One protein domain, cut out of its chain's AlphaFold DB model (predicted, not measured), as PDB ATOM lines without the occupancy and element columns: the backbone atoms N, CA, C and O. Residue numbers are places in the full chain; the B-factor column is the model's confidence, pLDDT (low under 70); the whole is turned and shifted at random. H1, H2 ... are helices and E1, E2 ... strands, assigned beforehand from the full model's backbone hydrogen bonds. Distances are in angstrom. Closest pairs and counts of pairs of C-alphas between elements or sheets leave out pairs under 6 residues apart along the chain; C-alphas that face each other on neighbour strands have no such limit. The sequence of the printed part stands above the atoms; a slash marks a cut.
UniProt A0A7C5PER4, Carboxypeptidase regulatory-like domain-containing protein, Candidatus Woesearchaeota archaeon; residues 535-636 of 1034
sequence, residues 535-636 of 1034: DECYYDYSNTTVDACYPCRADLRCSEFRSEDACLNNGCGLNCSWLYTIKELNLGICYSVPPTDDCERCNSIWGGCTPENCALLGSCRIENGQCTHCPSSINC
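This is residues 535 to 636 of the 1034 residues of the protein "Carboxypeptidase regulatory-like domain-containing protein" of Candidatus Woesearchaeota archaeon (UniProt A0A7C5PER4). With little regular structure, three antiparallel two-strand hairpins stand in a row, E1-E2, E3-E4 and E5-E6, with H1 and H2 in the gaps. Under half of the 102 printed residues are in the two named helices and six strands, a mixed class. The whole is compact, radius of gyration of the C-alphas 14.1 A, spanning 43 by 29 by 18 A.

Find C-alpha 576 at (-30.696, 37.732, 31.613); E3 runs 18.5 A from there to 582, then E4 is 587 to 592. Look for E1 at 537 to 540, E2 548 to 551, H1 564 to 568, H2 611 to 615, E5 620 to 623, and E6 626 to 629, ending at (-16.887, 50.535, 25.674).

In hairpin E3 and E4, N 577 and O 591 are within hydrogen-bond range, 2.8 A. The closest C-alphas of H1 and E4, Cys 567 and Cys 590, are 5.6 A apart; those of H2 and E5, Cys 614 and Cys 620, 5.8 A. Both helices have every O i to N i+4 pair within range.

The printed part has no cut. Links E2 to H1 and E4 to H2 are long; pLDDT is under 70 at 603 to 607.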
ATOM      1  N   ASP A 535     -35.556  23.699  25.280       77.44
ATOM      2  CA  ASP A 535     -34.228  24.072  25.817       77.44
ATOM      3  C   ASP A 535     -33.213  24.539  24.745       77.44
ATOM      4  O   ASP A 535     -32.048  24.821  25.023       77.44
ATOM      5  N   GLU A 536     -33.620  24.570  23.479       82.81
ATOM      6  CA  GLU A 536     -32.779  24.938  22.349       82.81
ATOM      7  C   GLU A 536     -33.350  26.107  21.542       82.81
ATOM      8  O   GLU A 536     -32.750  26.489  20.534       82.81
ATOM      9  N   CYS A 537     -34.470  26.704  21.976       87.94
ATOM     10  CA  CYS A 537     -35.177  27.753  21.245       87.94
ATOM     11  C   CYS A 537     -35.727  28.852  22.164       87.94
ATOM     12  O   CYS A 537     -35.900  28.669  23.364       87.94
ATOM     13  N   TYR A 538     -36.022  30.014  21.584       90.94
ATOM     14  CA  TYR A 538     -36.679  31.117  22.283       90.94
ATOM     15  C   TYR A 538     -37.650  31.853  21.352       90.94
ATOM     16  O   TYR A 538     -37.413  31.933  20.146       90.94
ATOM     17  N   TYR A 539     -38.751  32.371  21.897       90.69
ATOM     18  CA  TYR A 539     -39.751  33.150  21.158       90.69
ATOM     19  C   TYR A 539     -39.448  34.638  21.278       90.69
ATOM     20  O   TYR A 539     -39.339  35.129  22.395       90.69
ATOM     21  N   ASP A 540     -39.304  35.353  20.163       92.19
ATOM     22  CA  ASP A 540     -38.929  36.768  20.201       92.19
ATOM     23  C   ASP A 540     -39.482  37.584  19.029       92.19
ATOM     24  O   ASP A 540     -39.882  37.049  17.988       92.19
ATOM     25  N   TYR A 541     -39.449  38.909  19.176       89.12
ATOM     26  CA  TYR A 541     -39.896  39.842  18.148       89.12
ATOM     27  C   TYR A 541     -39.098  39.670  16.854       89.12
ATOM     28  O   TYR A 541     -37.863  39.653  16.833       89.12
ATOM     29  N   SER A 542     -39.806  39.574  15.730       84.44
ATOM     30  CA  SER A 542     -39.183  39.519  14.408       84.44
ATOM     31  C   SER A 542     -39.197  40.876  13.707       84.44
ATOM     32  O   SER A 542     -39.724  41.864  14.208       84.44
ATOM     33  N   ASN A 543     -38.579  40.951  12.526       76.94
ATOM     34  CA  ASN A 543     -38.684  42.137  11.667       76.94
ATOM     35  C   ASN A 543     -40.035  42.213  10.924       76.94
ATOM     36  O   ASN A 543     -40.217  43.075  10.064       76.94
ATOM     37  N   THR A 544     -40.948  41.276  11.177       77.44
ATOM     38  CA  THR A 544     -42.279  41.219  10.568       77.44
ATOM     39  C   THR A 544     -43.351  41.526  11.613       77.44
ATOM     40  O   THR A 544     -43.046  41.741  12.779       77.44
ATOM     41  N   THR A 545     -44.618  41.560  11.203       76.69
ATOM     42  CA  THR A 545     -45.754  41.780  12.115       76.69
ATOM     43  C   THR A 545     -46.033  40.600  13.047       76.69
ATOM     44  O   THR A 545     -46.953  40.687  13.852       76.69
ATOM     45  N   VAL A 546     -45.307  39.492  12.890       78.94
ATOM     46  CA  VAL A 546     -45.461  38.285  13.697       78.94
ATOM     47  C   VAL A 546     -44.130  37.938  14.341       78.94
ATOM     48  O   VAL A 546     -43.089  37.998  13.688       78.94
ATOM     49  N   ASP A 547     -44.160  37.547  15.599       85.75
ATOM     50  CA  ASP A 547     -42.982  37.078  16.323       85.75
ATOM     51  C   ASP A 547     -42.577  35.675  15.847       85.75
ATOM     52  O   ASP A 547     -43.345  34.986  15.167       85.75
ATOM     53  N   ALA A 548     -41.350  35.253  16.155       87.25
ATOM     54  CA  ALA A 548     -40.790  34.003  15.646       87.25
ATOM     55  C   ALA A 548     -40.012  33.226  16.713       87.25
ATOM     56  O   ALA A 548     -39.458  33.816  17.639       87.25
ATOM     57  N   CYS A 549     -39.928  31.900  16.550       87.62
ATOM     58  CA  CYS A 549     -38.953  31.100  17.290       87.62
ATOM     59  C   CYS A 549     -37.562  31.277  16.671       87.62
ATOM     60  O   CYS A 549     -37.381  31.110  15.461       87.62
ATOM     61  N   TYR A 550     -36.561  31.517  17.503       88.50
ATOM     62  CA  TYR A 550     -35.160  31.551  17.111       88.50
ATOM     63  C   TYR A 550     -34.383  30.440  17.819       88.50
ATOM     64  O   TYR A 550     -34.687  30.110  18.965       88.50
ATOM     65  N   PRO A 551     -33.372  29.849  17.158       88.94
ATOM     66  CA  PRO A 551     -32.522  28.861  17.792       88.94
ATOM     67  C   PRO A 551     -31.520  29.491  18.746       88.94
ATOM     68  O   PRO A 551     -30.877  30.491  18.418       88.94
ATOM     69  N   CYS A 552     -31.326  28.833  19.884       88.25
ATOM     70  CA  CYS A 552     -30.217  29.090  20.782       88.25
ATOM     71  C   CYS A 552     -28.910  28.751  20.064       88.25
ATOM     72  O   CYS A 552     -28.686  27.622  19.620       88.25
ATOM     73  N   ARG A 553     -28.036  29.746  19.917       90.81
ATOM     74  CA  ARG A 553     -26.690  29.572  19.359       90.81
ATOM     75  C   ARG A 553     -25.670  29.724  20.474       90.81
ATOM     76  O   ARG A 553     -25.913  30.435  21.441       90.81
ATOM     77  N   ALA A 554     -24.512  29.085  20.329       84.00
ATOM     78  CA  ALA A 554     -23.449  29.163  21.334       84.00
ATOM     79  C   ALA A 554     -22.898  30.590  21.530       84.00
ATOM     80  O   ALA A 554     -22.310  30.879  22.567       84.00
ATOM     81  N   ASP A 555     -23.071  31.468  20.540       85.44
ATOM     82  CA  ASP A 555     -22.693  32.881  20.565       85.44
ATOM     83  C   ASP A 555     -23.856  33.826  20.915       85.44
ATOM     84  O   ASP A 555     -23.667  35.043  20.898       85.44
ATOM     85  N   LEU A 556     -25.036  33.290  21.256       88.56
ATOM     86  CA  LEU A 556     -26.189  34.088  21.661       88.56
ATOM     87  C   LEU A 556     -25.896  34.811  22.984       88.56
ATOM     88  O   LEU A 556     -25.434  34.217  23.957       88.56
ATOM     89  N   ARG A 557     -26.193  36.109  23.018       88.81
ATOM     90  CA  ARG A 557     -26.055  36.983  24.189       88.81
ATOM     91  C   ARG A 557     -27.427  37.474  24.629       88.81
ATOM     92  O   ARG A 557     -28.319  37.619  23.799       88.81
ATOM     93  N   CYS A 558     -27.577  37.820  25.909       89.25
ATOM     94  CA  CYS A 558     -28.820  38.403  26.423       89.25
ATOM     95  C   CYS A 558     -29.274  39.617  25.605       89.25
ATOM     96  O   CYS A 558     -30.448  39.755  25.298       89.25
ATOM     97  N   SER A 559     -28.331  40.446  25.162       85.25
ATOM     98  CA  SER A 559     -28.609  41.630  24.349       85.25
ATOM     99  C   SER A 559     -29.235  41.347  22.986       85.25
ATOM    100  O   SER A 559     -29.705  42.282  22.334       85.25
ATOM    101  N   GLU A 560     -29.247  40.089  22.534       88.69
ATOM    102  CA  GLU A 560     -29.898  39.661  21.296       88.69
ATOM    103  C   GLU A 560     -31.413  39.519  21.424       88.69
ATOM    104  O   GLU A 560     -32.090  39.621  20.398       88.69
ATOM    105  N   PHE A 561     -31.930  39.362  22.646       91.31
ATOM    106  CA  PHE A 561     -33.361  39.284  22.917       91.31
ATOM    107  C   PHE A 561     -34.025  40.661  22.791       91.31
ATOM    108  O   PHE A 561     -33.548  41.662  23.331       91.31
ATOM    109  N   ARG A 562     -35.140  40.712  22.065       90.81
ATOM    110  CA  ARG A 562     -35.865  41.932  21.677       90.81
ATOM    111  C   ARG A 562     -37.173  42.128  22.430       90.81
ATOM    112  O   ARG A 562     -37.764  43.200  22.323       90.81
ATOM    113  N   SER A 563     -37.610  41.123  23.174       92.12
ATOM    114  CA  SER A 563     -38.797  41.142  24.017       92.12
ATOM    115  C   SER A 563     -38.440  40.760  25.451       92.12
ATOM    116  O   SER A 563     -37.499  40.006  25.708       92.12
ATOM    117  N   GLU A 564     -39.224  41.277  26.396       93.44
ATOM    118  CA  GLU A 564     -39.100  40.946  27.818       93.44
ATOM    119  C   GLU A 564     -39.183  39.444  28.063       93.44
ATOM    120  O   GLU A 564     -38.426  38.888  28.852       93.44
ATOM    121  N   ASP A 565     -40.086  38.786  27.352       91.00
ATOM    122  CA  ASP A 565     -40.300  37.364  27.505       91.00
ATOM    123  C   ASP A 565     -39.118  36.539  27.009       91.00
ATOM    124  O   ASP A 565     -38.610  35.709  27.755       91.00
ATOM    125  N   ALA A 566     -38.621  36.822  25.799       93.00
ATOM    126  CA  ALA A 566     -37.404  36.197  25.297       93.00
ATOM    127  C   ALA A 566     -36.239  36.403  26.266       93.00
ATOM    128  O   ALA A 566     -35.427  35.510  26.453       93.00
ATOM    129  N   CYS A 567     -36.163  37.572  26.903       94.06
ATOM    130  CA  CYS A 567     -35.119  37.882  27.862       94.06
ATOM    131  C   CYS A 567     -35.221  37.039  29.140       94.06
ATOM    132  O   CYS A 567     -34.263  36.369  29.528       94.06
ATOM    133  N   LEU A 568     -36.379  37.081  29.803       92.31
ATOM    134  CA  LEU A 568     -36.579  36.489  31.126       92.31
ATOM    135  C   LEU A 568     -36.812  34.973  31.064       92.31
ATOM    136  O   LEU A 568     -36.426  34.264  31.989       92.31
ATOM    137  N   ASN A 569     -37.396  34.486  29.969       88.56
ATOM    138  CA  ASN A 569     -37.784  33.094  29.754       88.56
ATOM    139  C   ASN A 569     -37.088  32.510  28.514       88.56
ATOM    140  O   ASN A 569     -37.710  31.815  27.710       88.56
ATOM    141  N   ASN A 570     -35.795  32.791  28.320       84.75
ATOM    142  CA  ASN A 570     -35.059  32.156  27.230       84.75
ATOM    143  C   ASN A 570     -34.896  30.653  27.511       84.75
ATOM    144  O   ASN A 570     -34.322  30.265  28.527       84.75
ATOM    145  N   GLY A 571     -35.300  29.802  26.565       85.31
ATOM    146  CA  GLY A 571     -34.963  28.374  26.595       85.31
ATOM    147  C   GLY A 571     -33.454  28.112  26.493       85.31
ATOM    148  O   GLY A 571     -33.006  26.995  26.693       85.31
ATOM    149  N   CYS A 572     -32.646  29.146  26.233       89.81
ATOM    150  CA  CYS A 572     -31.208  29.047  25.995       89.81
ATOM    151  C   CYS A 572     -30.339  28.960  27.258       89.81
ATOM    152  O   CYS A 572     -29.116  28.857  27.137       89.81
ATOM    153  N   GLY A 573     -30.924  29.045  28.456       89.25
ATOM    154  CA  GLY A 573     -30.188  28.969  29.723       89.25
ATOM    155  C   GLY A 573     -29.276  30.171  30.018       89.25
ATOM    156  O   GLY A 573     -28.372  30.070  30.849       89.25
ATOM    157  N   LEU A 574     -29.482  31.309  29.350       90.31
ATOM    158  CA  LEU A 574     -28.785  32.564  29.622       90.31
ATOM    159  C   LEU A 574     -29.437  33.284  30.813       90.31
ATOM    160  O   LEU A 574     -30.649  33.479  30.857       90.31
ATOM    161  N   ASN A 575     -28.627  33.724  31.778       91.88
ATOM    162  CA  ASN A 575     -29.114  34.499  32.921       91.88
ATOM    163  C   ASN A 575     -29.237  35.984  32.548       91.88
ATOM    164  O   ASN A 575     -28.256  36.734  32.627       91.88
ATOM    165  N   CYS A 576     -30.430  36.390  32.117       91.94
ATOM    166  CA  CYS A 576     -30.696  37.732  31.613       91.94
ATOM    167  C   CYS A 576     -31.686  38.516  32.486       91.94
ATOM    168  O   CYS A 576     -32.376  37.977  33.349       91.94
ATOM    169  N   SER A 577     -31.751  39.826  32.276       90.50
ATOM    170  CA  SER A 577     -32.720  40.730  32.891       90.50
ATOM    171  C   SER A 577     -33.188  41.771  31.886       90.50
ATOM    172  O   SER A 577     -32.445  42.157  30.982       90.50
ATOM    173  N   TRP A 578     -34.436  42.207  32.038       90.94
ATOM    174  CA  TRP A 578     -35.083  43.146  31.131       90.94
ATOM    175  C   TRP A 578     -35.182  44.536  31.748       90.94
ATOM    176  O   TRP A 578     -35.586  44.698  32.902       90.94
ATOM    177  N   LEU A 579     -34.848  45.552  30.959       82.81
ATOM    178  CA  LEU A 579     -35.006  46.950  31.322       82.81
ATOM    179  C   LEU A 579     -35.891  47.652  30.298       82.81
ATOM    180  O   LEU A 579     -35.499  47.819  29.147       82.81
ATOM    181  N   TYR A 580     -37.031  48.174  30.737       83.06
ATOM    182  CA  TYR A 580     -37.863  49.016  29.883       83.06
ATOM    183  C   TYR A 580     -37.172  50.339  29.538       83.06
ATOM    184  O   TYR A 580     -36.817  51.111  30.429       83.06
ATOM    185  N   THR A 581     -37.067  50.629  28.242       77.19
ATOM    186  CA  THR A 581     -36.695  51.952  27.721       77.19
ATOM    187  C   THR A 581     -37.942  52.802  27.494       77.19
ATOM    188  O   THR A 581     -37.946  53.986  27.822       77.19
ATOM    189  N   ILE A 582     -39.027  52.189  27.004       79.06
ATOM    190  CA  ILE A 582     -40.355  52.800  26.858       79.06
ATOM    191  C   ILE A 582     -41.393  51.772  27.308       79.06
ATOM    192  O   ILE A 582     -41.819  50.904  26.540       79.06
ATOM    193  N   LYS A 583     -41.790  51.859  28.580       84.00
ATOM    194  CA  LYS A 583     -42.661  50.867  29.224       84.00
ATOM    195  C   LYS A 583     -44.023  50.751  28.534       84.00
ATOM    196  O   LYS A 583     -44.555  49.654  28.414       84.00
ATOM    197  N   GLU A 584     -44.569  51.859  28.042       79.56
ATOM    198  CA  GLU A 584     -45.884  51.926  27.397       79.56
ATOM    199  C   GLU A 584     -45.950  51.150  26.075       79.56
ATOM    200  O   GLU A 584     -47.034  50.756  25.652       79.56
ATOM    201  N   LEU A 585     -44.804  50.926  25.426       80.62
ATOM    202  CA  LEU A 585     -44.704  50.187  24.165       80.62
ATOM    203  C   LEU A 585     -44.157  48.767  24.354       80.62
ATOM    204  O   LEU A 585     -43.896  48.086  23.368       80.62
ATOM    205  N   ASN A 586     -43.956  48.335  25.603       80.94
ATOM    206  CA  ASN A 586     -43.261  47.092  25.936       80.94
ATOM    207  C   ASN A 586     -41.861  46.989  25.294       80.94
ATOM    208  O   ASN A 586     -41.382  45.902  24.975       80.94
ATOM    209  N   LEU A 587     -41.205  48.139  25.090       82.69
ATOM    210  CA  LEU A 587     -39.867  48.221  24.515       82.69
ATOM    211  C   LEU A 587     -38.833  48.341  25.628       82.69
ATOM    212  O   LEU A 587     -38.987  49.112  26.583       82.69
ATOM    213  N   GLY A 588     -37.759  47.582  25.487       85.50
ATOM    214  CA  GLY A 588     -36.703  47.502  26.471       85.50
ATOM    215  C   GLY A 588     -35.454  46.847  25.917       85.50
ATOM    216  O   GLY A 588     -35.364  46.514  24.739       85.50
ATOM    217  N   ILE A 589     -34.468  46.726  26.788       85.56
ATOM    218  CA  ILE A 589     -33.169  46.149  26.503       85.56
ATOM    219  C   ILE A 589     -33.023  44.932  27.403       85.56
ATOM    220  O   ILE A 589     -33.193  45.026  28.621       85.56
ATOM    221  N   CYS A 590     -32.679  43.798  26.803       89.12
ATOM    222  CA  CYS A 590     -32.245  42.637  27.551       89.12
ATOM    223  C   CYS A 590     -30.736  42.710  27.807       89.12
ATOM    224  O   CYS A 590     -29.962  43.039  26.911       89.12
ATOM    225  N   TYR A 591     -30.300  42.413  29.024       85.25
ATOM    226  CA  TYR A 591     -28.890  42.435  29.415       85.25
ATOM    227  C   TYR A 591     -28.576  41.232  30.308       85.25
ATOM    228  O   TYR A 591     -29.473  40.641  30.903       85.25
ATOM    229  N   SER A 592     -27.314  40.809  30.372       85.06
ATOM    230  CA  SER A 592     -26.912  39.687  31.232       85.06
ATOM    231  C   SER A 592     -26.819  40.102  32.699       85.06
ATOM    232  O   SER A 592     -26.631  41.275  33.005       85.06
ATOM    233  N   VAL A 593     -26.897  39.146  33.626       80.44
ATOM    234  CA  VAL A 593     -26.622  39.390  35.050       80.44
ATOM    235  C   VAL A 593     -25.426  38.539  35.498       80.44
ATOM    236  O   VAL A 593     -25.574  37.321  35.640       80.44
ATOM    237  N   PRO A 594     -24.249  39.148  35.752       76.31
ATOM    238  CA  PRO A 594     -23.949  40.584  35.668       76.31
ATOM    239  C   PRO A 594     -23.914  41.114  34.214       76.31
ATOM    240  O   PRO A 594     -23.725  40.319  33.287       76.31
ATOM    241  N   PRO A 595     -24.107  42.432  34.000       70.56
ATOM    242  CA  PRO A 595     -24.079  43.051  32.673       70.56
ATOM    243  C   PRO A 595     -22.795  42.714  31.906       70.56
ATOM    244  O   PRO A 595     -21.710  42.723  32.482       70.56
ATOM    245  N   THR A 596     -22.925  42.401  30.619       73.56
ATOM    246  CA  THR A 596     -21.815  42.204  29.674       73.56
ATOM    247  C   THR A 596     -21.709  43.443  28.800       73.56
ATOM    248  O   THR A 596     -22.730  44.045  28.489       73.56
ATOM    249  N   ASP A 597     -20.487  43.825  28.431       76.50
ATOM    250  CA  ASP A 597     -20.204  45.093  27.750       76.50
ATOM    251  C   ASP A 597     -20.688  45.091  26.288       76.50
ATOM    252  O   ASP A 597     -19.921  44.813  25.366       76.50
ATOM    253  N   ASP A 598     -21.962  45.421  26.064       79.56
ATOM    254  CA  ASP A 598     -22.617  45.445  24.744       79.56
ATOM    255  C   ASP A 598     -22.986  46.885  24.318       79.56
ATOM    256  O   ASP A 598     -24.074  47.177  23.814       79.56
ATOM    257  N   CYS A 599     -22.045  47.813  24.495       84.75
ATOM    258  CA  CYS A 599     -22.243  49.254  24.289       84.75
ATOM    259  C   CYS A 599     -22.711  49.623  22.870       84.75
ATOM    260  O   CYS A 599     -23.469  50.572  22.682       84.75
ATOM    261  N   GLU A 600     -22.307  48.842  21.863       82.81
ATOM    262  CA  GLU A 600     -22.636  49.079  20.451       82.81
ATOM    263  C   GLU A 600     -24.133  48.918  20.129       82.81
ATOM    264  O   GLU A 600     -24.613  49.437  19.119       82.81
ATOM    265  N   ARG A 601     -24.898  48.204  20.970       76.00
ATOM    266  CA  ARG A 601     -26.323  47.914  20.718       76.00
ATOM    267  C   ARG A 601     -27.261  49.043  21.100       76.00
ATOM    268  O   ARG A 601     -28.442  49.013  20.747       76.00
ATOM    269  N   CYS A 602     -26.731  50.063  21.753       76.81
ATOM    270  CA  CYS A 602     -27.438  51.302  21.944       76.81
ATOM    271  C   CYS A 602     -27.593  52.008  20.581       76.81
ATOM    272  O   CYS A 602     -26.720  52.738  20.117       76.81
ATOM    273  N   ASN A 603     -28.691  51.717  19.880       66.69
ATOM    274  CA  ASN A 603     -28.981  52.241  18.548       66.69
ATOM    275  C   ASN A 603     -30.281  53.059  18.537       66.69
ATOM    276  O   ASN A 603     -31.069  53.069  19.484       66.69
ATOM    277  N   SER A 604     -30.506  53.779  17.438       59.25
ATOM    278  CA  SER A 604     -31.597  54.749  17.305       59.25
ATOM    279  C   SER A 604     -33.004  54.143  17.350       59.25
ATOM    280  O   SER A 604     -33.966  54.893  17.494       59.25
ATOM    281  N   ILE A 605     -33.148  52.817  17.224       62.28
ATOM    282  CA  ILE A 605     -34.455  52.139  17.227       62.28
ATOM    283  C   ILE A 605     -35.104  52.209  18.624       62.28
ATOM    284  O   ILE A 605     -36.325  52.199  18.730       62.28
ATOM    285  N   TRP A 606     -34.308  52.402  19.681       62.56
ATOM    286  CA  TRP A 606     -34.762  52.427  21.080       62.56
ATOM    287  C   TRP A 606     -34.925  53.837  21.675       62.56
ATOM    288  O   TRP A 606     -34.920  53.997  22.891       62.56
ATOM    289  N   GLY A 607     -35.037  54.874  20.836       65.25
ATOM    290  CA  GLY A 607     -35.147  56.271  21.293       65.25
ATOM    291  C   GLY A 607     -33.807  56.989  21.507       65.25
ATOM    292  O   GLY A 607     -33.790  58.114  21.999       65.25
ATOM    293  N   GLY A 608     -32.693  56.375  21.086       73.06
ATOM    294  CA  GLY A 608     -31.340  56.924  21.204       73.06
ATOM    295  C   GLY A 608     -30.619  56.520  22.495       73.06
ATOM    296  O   GLY A 608     -31.208  55.971  23.426       73.06
ATOM    297  N   CYS A 609     -29.313  56.782  22.539       80.56
ATOM    298  CA  CYS A 609     -28.488  56.517  23.712       80.56
ATOM    299  C   CYS A 609     -28.574  57.659  24.700       80.56
ATOM    300  O   CYS A 609     -27.891  58.669  24.541       80.56
ATOM    301  N   THR A 610     -29.396  57.491  25.729       84.06
ATOM    302  CA  THR A 610     -29.261  58.310  26.930       84.06
ATOM    303  C   THR A 610     -28.160  57.729  27.817       84.06
ATOM    304  O   THR A 610     -27.895  56.518  27.750       84.06
ATOM    305  N   PRO A 611     -27.507  58.553  28.657       78.56
ATOM    306  CA  PRO A 611     -26.546  58.050  29.628       78.56
ATOM    307  C   PRO A 611     -27.143  56.951  30.522       78.56
ATOM    308  O   PRO A 611     -26.412  56.063  30.951       78.56
ATOM    309  N   GLU A 612     -28.463  56.963  30.795       77.38
ATOM    310  CA  GLU A 612     -29.102  55.900  31.590       77.38
ATOM    311  C   GLU A 612     -29.050  54.564  30.860       77.38
ATOM    312  O   GLU A 612     -28.625  53.565  31.436       77.38
ATOM    313  N   ASN A 613     -29.460  54.548  29.591       78.75
ATOM    314  CA  ASN A 613     -29.534  53.323  28.803       78.75
ATOM    315  C   ASN A 613     -28.139  52.757  28.521       78.75
ATOM    316  O   ASN A 613     -27.961  51.544  28.525       78.75
ATOM    317  N   CYS A 614     -27.146  53.629  28.311       83.75
ATOM    318  CA  CYS A 614     -25.771  53.206  28.061       83.75
ATOM    319  C   CYS A 614     -25.148  52.529  29.292       83.75
ATOM    320  O   CYS A 614     -24.609  51.436  29.165       83.75
ATOM    321  N   ALA A 615     -25.313  53.097  30.494       76.38
ATOM    322  CA  ALA A 615     -24.781  52.517  31.734       76.38
ATOM    323  C   ALA A 615     -25.390  51.144  32.100       76.38
ATOM    324  O   ALA A 615     -24.854  50.420  32.936       76.38
ATOM    325  N   LEU A 616     -26.527  50.777  31.499       75.00
ATOM    326  CA  LEU A 616     -27.208  49.497  31.738       75.00
ATOM    327  C   LEU A 616     -26.718  48.382  30.800       75.00
ATOM    328  O   LEU A 616     -26.998  47.211  31.046       75.00
ATOM    329  N   LEU A 617     -25.934  48.732  29.777       78.31
ATOM    330  CA  LEU A 617     -25.332  47.812  28.809       78.31
ATOM    331  C   LEU A 617     -23.949  47.293  29.238       78.31
ATOM    332  O   LEU A 617     -23.201  46.800  28.399       78.31
ATOM    333  N   GLY A 618     -23.595  47.417  30.520       80.69
ATOM    334  CA  GLY A 618     -22.291  47.019  31.058       80.69
ATOM    335  C   GLY A 618     -21.367  48.199  31.332       80.69
ATOM    336  O   GLY A 618     -21.818  49.297  31.649       80.69
ATOM    337  N   SER A 619     -20.060  47.968  31.245       84.44
ATOM    338  CA  SER A 619     -19.009  48.982  31.310       84.44
ATOM    339  C   SER A 619     -19.002  49.811  30.023       84.44
ATOM    340  O   SER A 619     -18.126  49.678  29.160       84.44
ATOM    341  N   CYS A 620     -20.006  50.677  29.906       86.31
ATOM    342  CA  CYS A 620     -20.261  51.519  28.750       86.31
ATOM    343  C   CYS A 620     -20.459  52.981  29.157       86.31
ATOM    344  O   CYS A 620     -21.118  53.280  30.149       86.31
ATOM    345  N   ARG A 621     -19.941  53.910  28.349       88.50
ATOM    346  CA  ARG A 621     -20.069  55.362  28.562       88.50
ATOM    347  C   ARG A 621     -20.514  56.075  27.297       88.50
ATOM    348  O   ARG A 621     -20.288  55.570  26.195       88.50
ATOM    349  N   ILE A 622     -21.079  57.272  27.426       86.12
ATOM    350  CA  ILE A 622     -21.405  58.073  26.248       86.12
ATOM    351  C   ILE A 622     -20.210  58.933  25.858       86.12
ATOM    352  O   ILE A 622     -19.734  59.766  26.613       86.12
ATOM    353  N   GLU A 623     -19.750  58.768  24.625       86.88
ATOM    354  CA  GLU A 623     -18.716  59.603  24.034       86.88
ATOM    355  C   GLU A 623     -19.250  60.174  22.719       86.88
ATOM    356  O   GLU A 623     -19.640  59.443  21.811       86.88
ATOM    357  N   ASN A 624     -19.337  61.506  22.628       85.56
ATOM    358  CA  ASN A 624     -19.885  62.216  21.464       85.56
ATOM    359  C   ASN A 624     -21.301  61.758  21.045       85.56
ATOM    360  O   ASN A 624     -21.635  61.742  19.861       85.56
ATOM    361  N   GLY A 625     -22.145  61.376  22.011       83.12
ATOM    362  CA  GLY A 625     -23.511  60.901  21.758       83.12
ATOM    363  C   GLY A 625     -23.611  59.439  21.304       83.12
ATOM    364  O   GLY A 625     -24.709  58.990  20.979       83.12
ATOM    365  N   GLN A 626     -22.504  58.690  21.292       86.81
ATOM    366  CA  GLN A 626     -22.489  57.247  21.049       86.81
ATOM    367  C   GLN A 626     -22.115  56.494  22.325       86.81
ATOM    368  O   GLN A 626     -21.239  56.924  23.070       86.81
ATOM    369  N   CYS A 627     -22.776  55.367  22.579       88.06
ATOM    370  CA  CYS A 627     -22.416  54.485  23.681       88.06
ATOM    371  C   CYS A 627     -21.169  53.676  23.288       88.06
ATOM    372  O   CYS A 627     -21.162  52.973  22.280       88.06
ATOM    373  N   THR A 628     -20.091  53.818  24.053       89.75
ATOM    374  CA  THR A 628     -18.764  53.252  23.777       89.75
ATOM    375  C   THR A 628     -18.290  52.407  24.949       89.75
ATOM    376  O   THR A 628     -18.651  52.663  26.098       89.75
ATOM    377  N   HIS A 629     -17.481  51.392  24.656       90.19
ATOM    378  CA  HIS A 629     -16.887  50.535  25.674       90.19
ATOM    379  C   HIS A 629     -15.872  51.292  26.527       90.19
ATOM    380  O   HIS A 629     -15.053  52.058  26.014       90.19
ATOM    381  N   CYS A 630     -15.914  51.052  27.832       88.31
ATOM    382  CA  CYS A 630     -14.976  51.623  28.777       88.31
ATOM    383  C   CYS A 630     -13.607  50.938  28.664       88.31
ATOM    384  O   CYS A 630     -13.484  49.764  29.014       88.31
ATOM    385  N   PRO A 631     -12.544  51.642  28.233       86.81
ATOM    386  CA  PRO A 631     -11.221  51.042  28.191       86.81
ATOM    387  C   PRO A 631     -10.769  50.659  29.606       86.81
ATOM    388  O   PRO A 631     -10.994  51.393  30.569       86.81
ATOM    389  N   SER A 632     -10.070  49.530  29.737       81.25
ATOM    390  CA  SER A 632      -9.560  49.049  31.030       81.25
ATOM    391  C   SER A 632      -8.640  50.055  31.733       81.25
ATOM    392  O   SER A 632      -8.558  50.047  32.961       81.25
ATOM    393  N   SER A 633      -8.005  50.946  30.964       84.12
ATOM    394  CA  SER A 633      -7.130  52.032  31.416       84.12
ATOM    395  C   SER A 633      -7.844  53.373  31.633       84.12
ATOM    396  O   SER A 633      -7.177  54.410  31.656       84.12
ATOM    397  N   ILE A 634      -9.179  53.404  31.700       87.81
ATOM    398  CA  ILE A 634      -9.907  54.658  31.899       87.81
ATOM    399  C   ILE A 634      -9.583  55.266  33.270       87.81
ATOM    400  O   ILE A 634      -9.591  54.582  34.295       87.81
ATOM    401  N   ASN A 635      -9.292  56.564  33.274       90.00
ATOM    402  CA  ASN A 635      -9.084  57.361  34.476       90.00
ATOM    403  C   ASN A 635     -10.222  58.373  34.652       90.00
ATOM    404  O   ASN A 635     -10.944  58.667  33.699       90.00
ATOM    405  N   CYS A 636     -10.362  58.945  35.850       89.50
ATOM    406  CA  CYS A 636     -11.440  59.899  36.120       89.50
ATOM    407  C   CYS A 636     -11.398  61.108  35.178       89.50
ATOM    408  O   CYS A 636     -12.434  61.578  34.726       89.50
TER     409      CYS A 636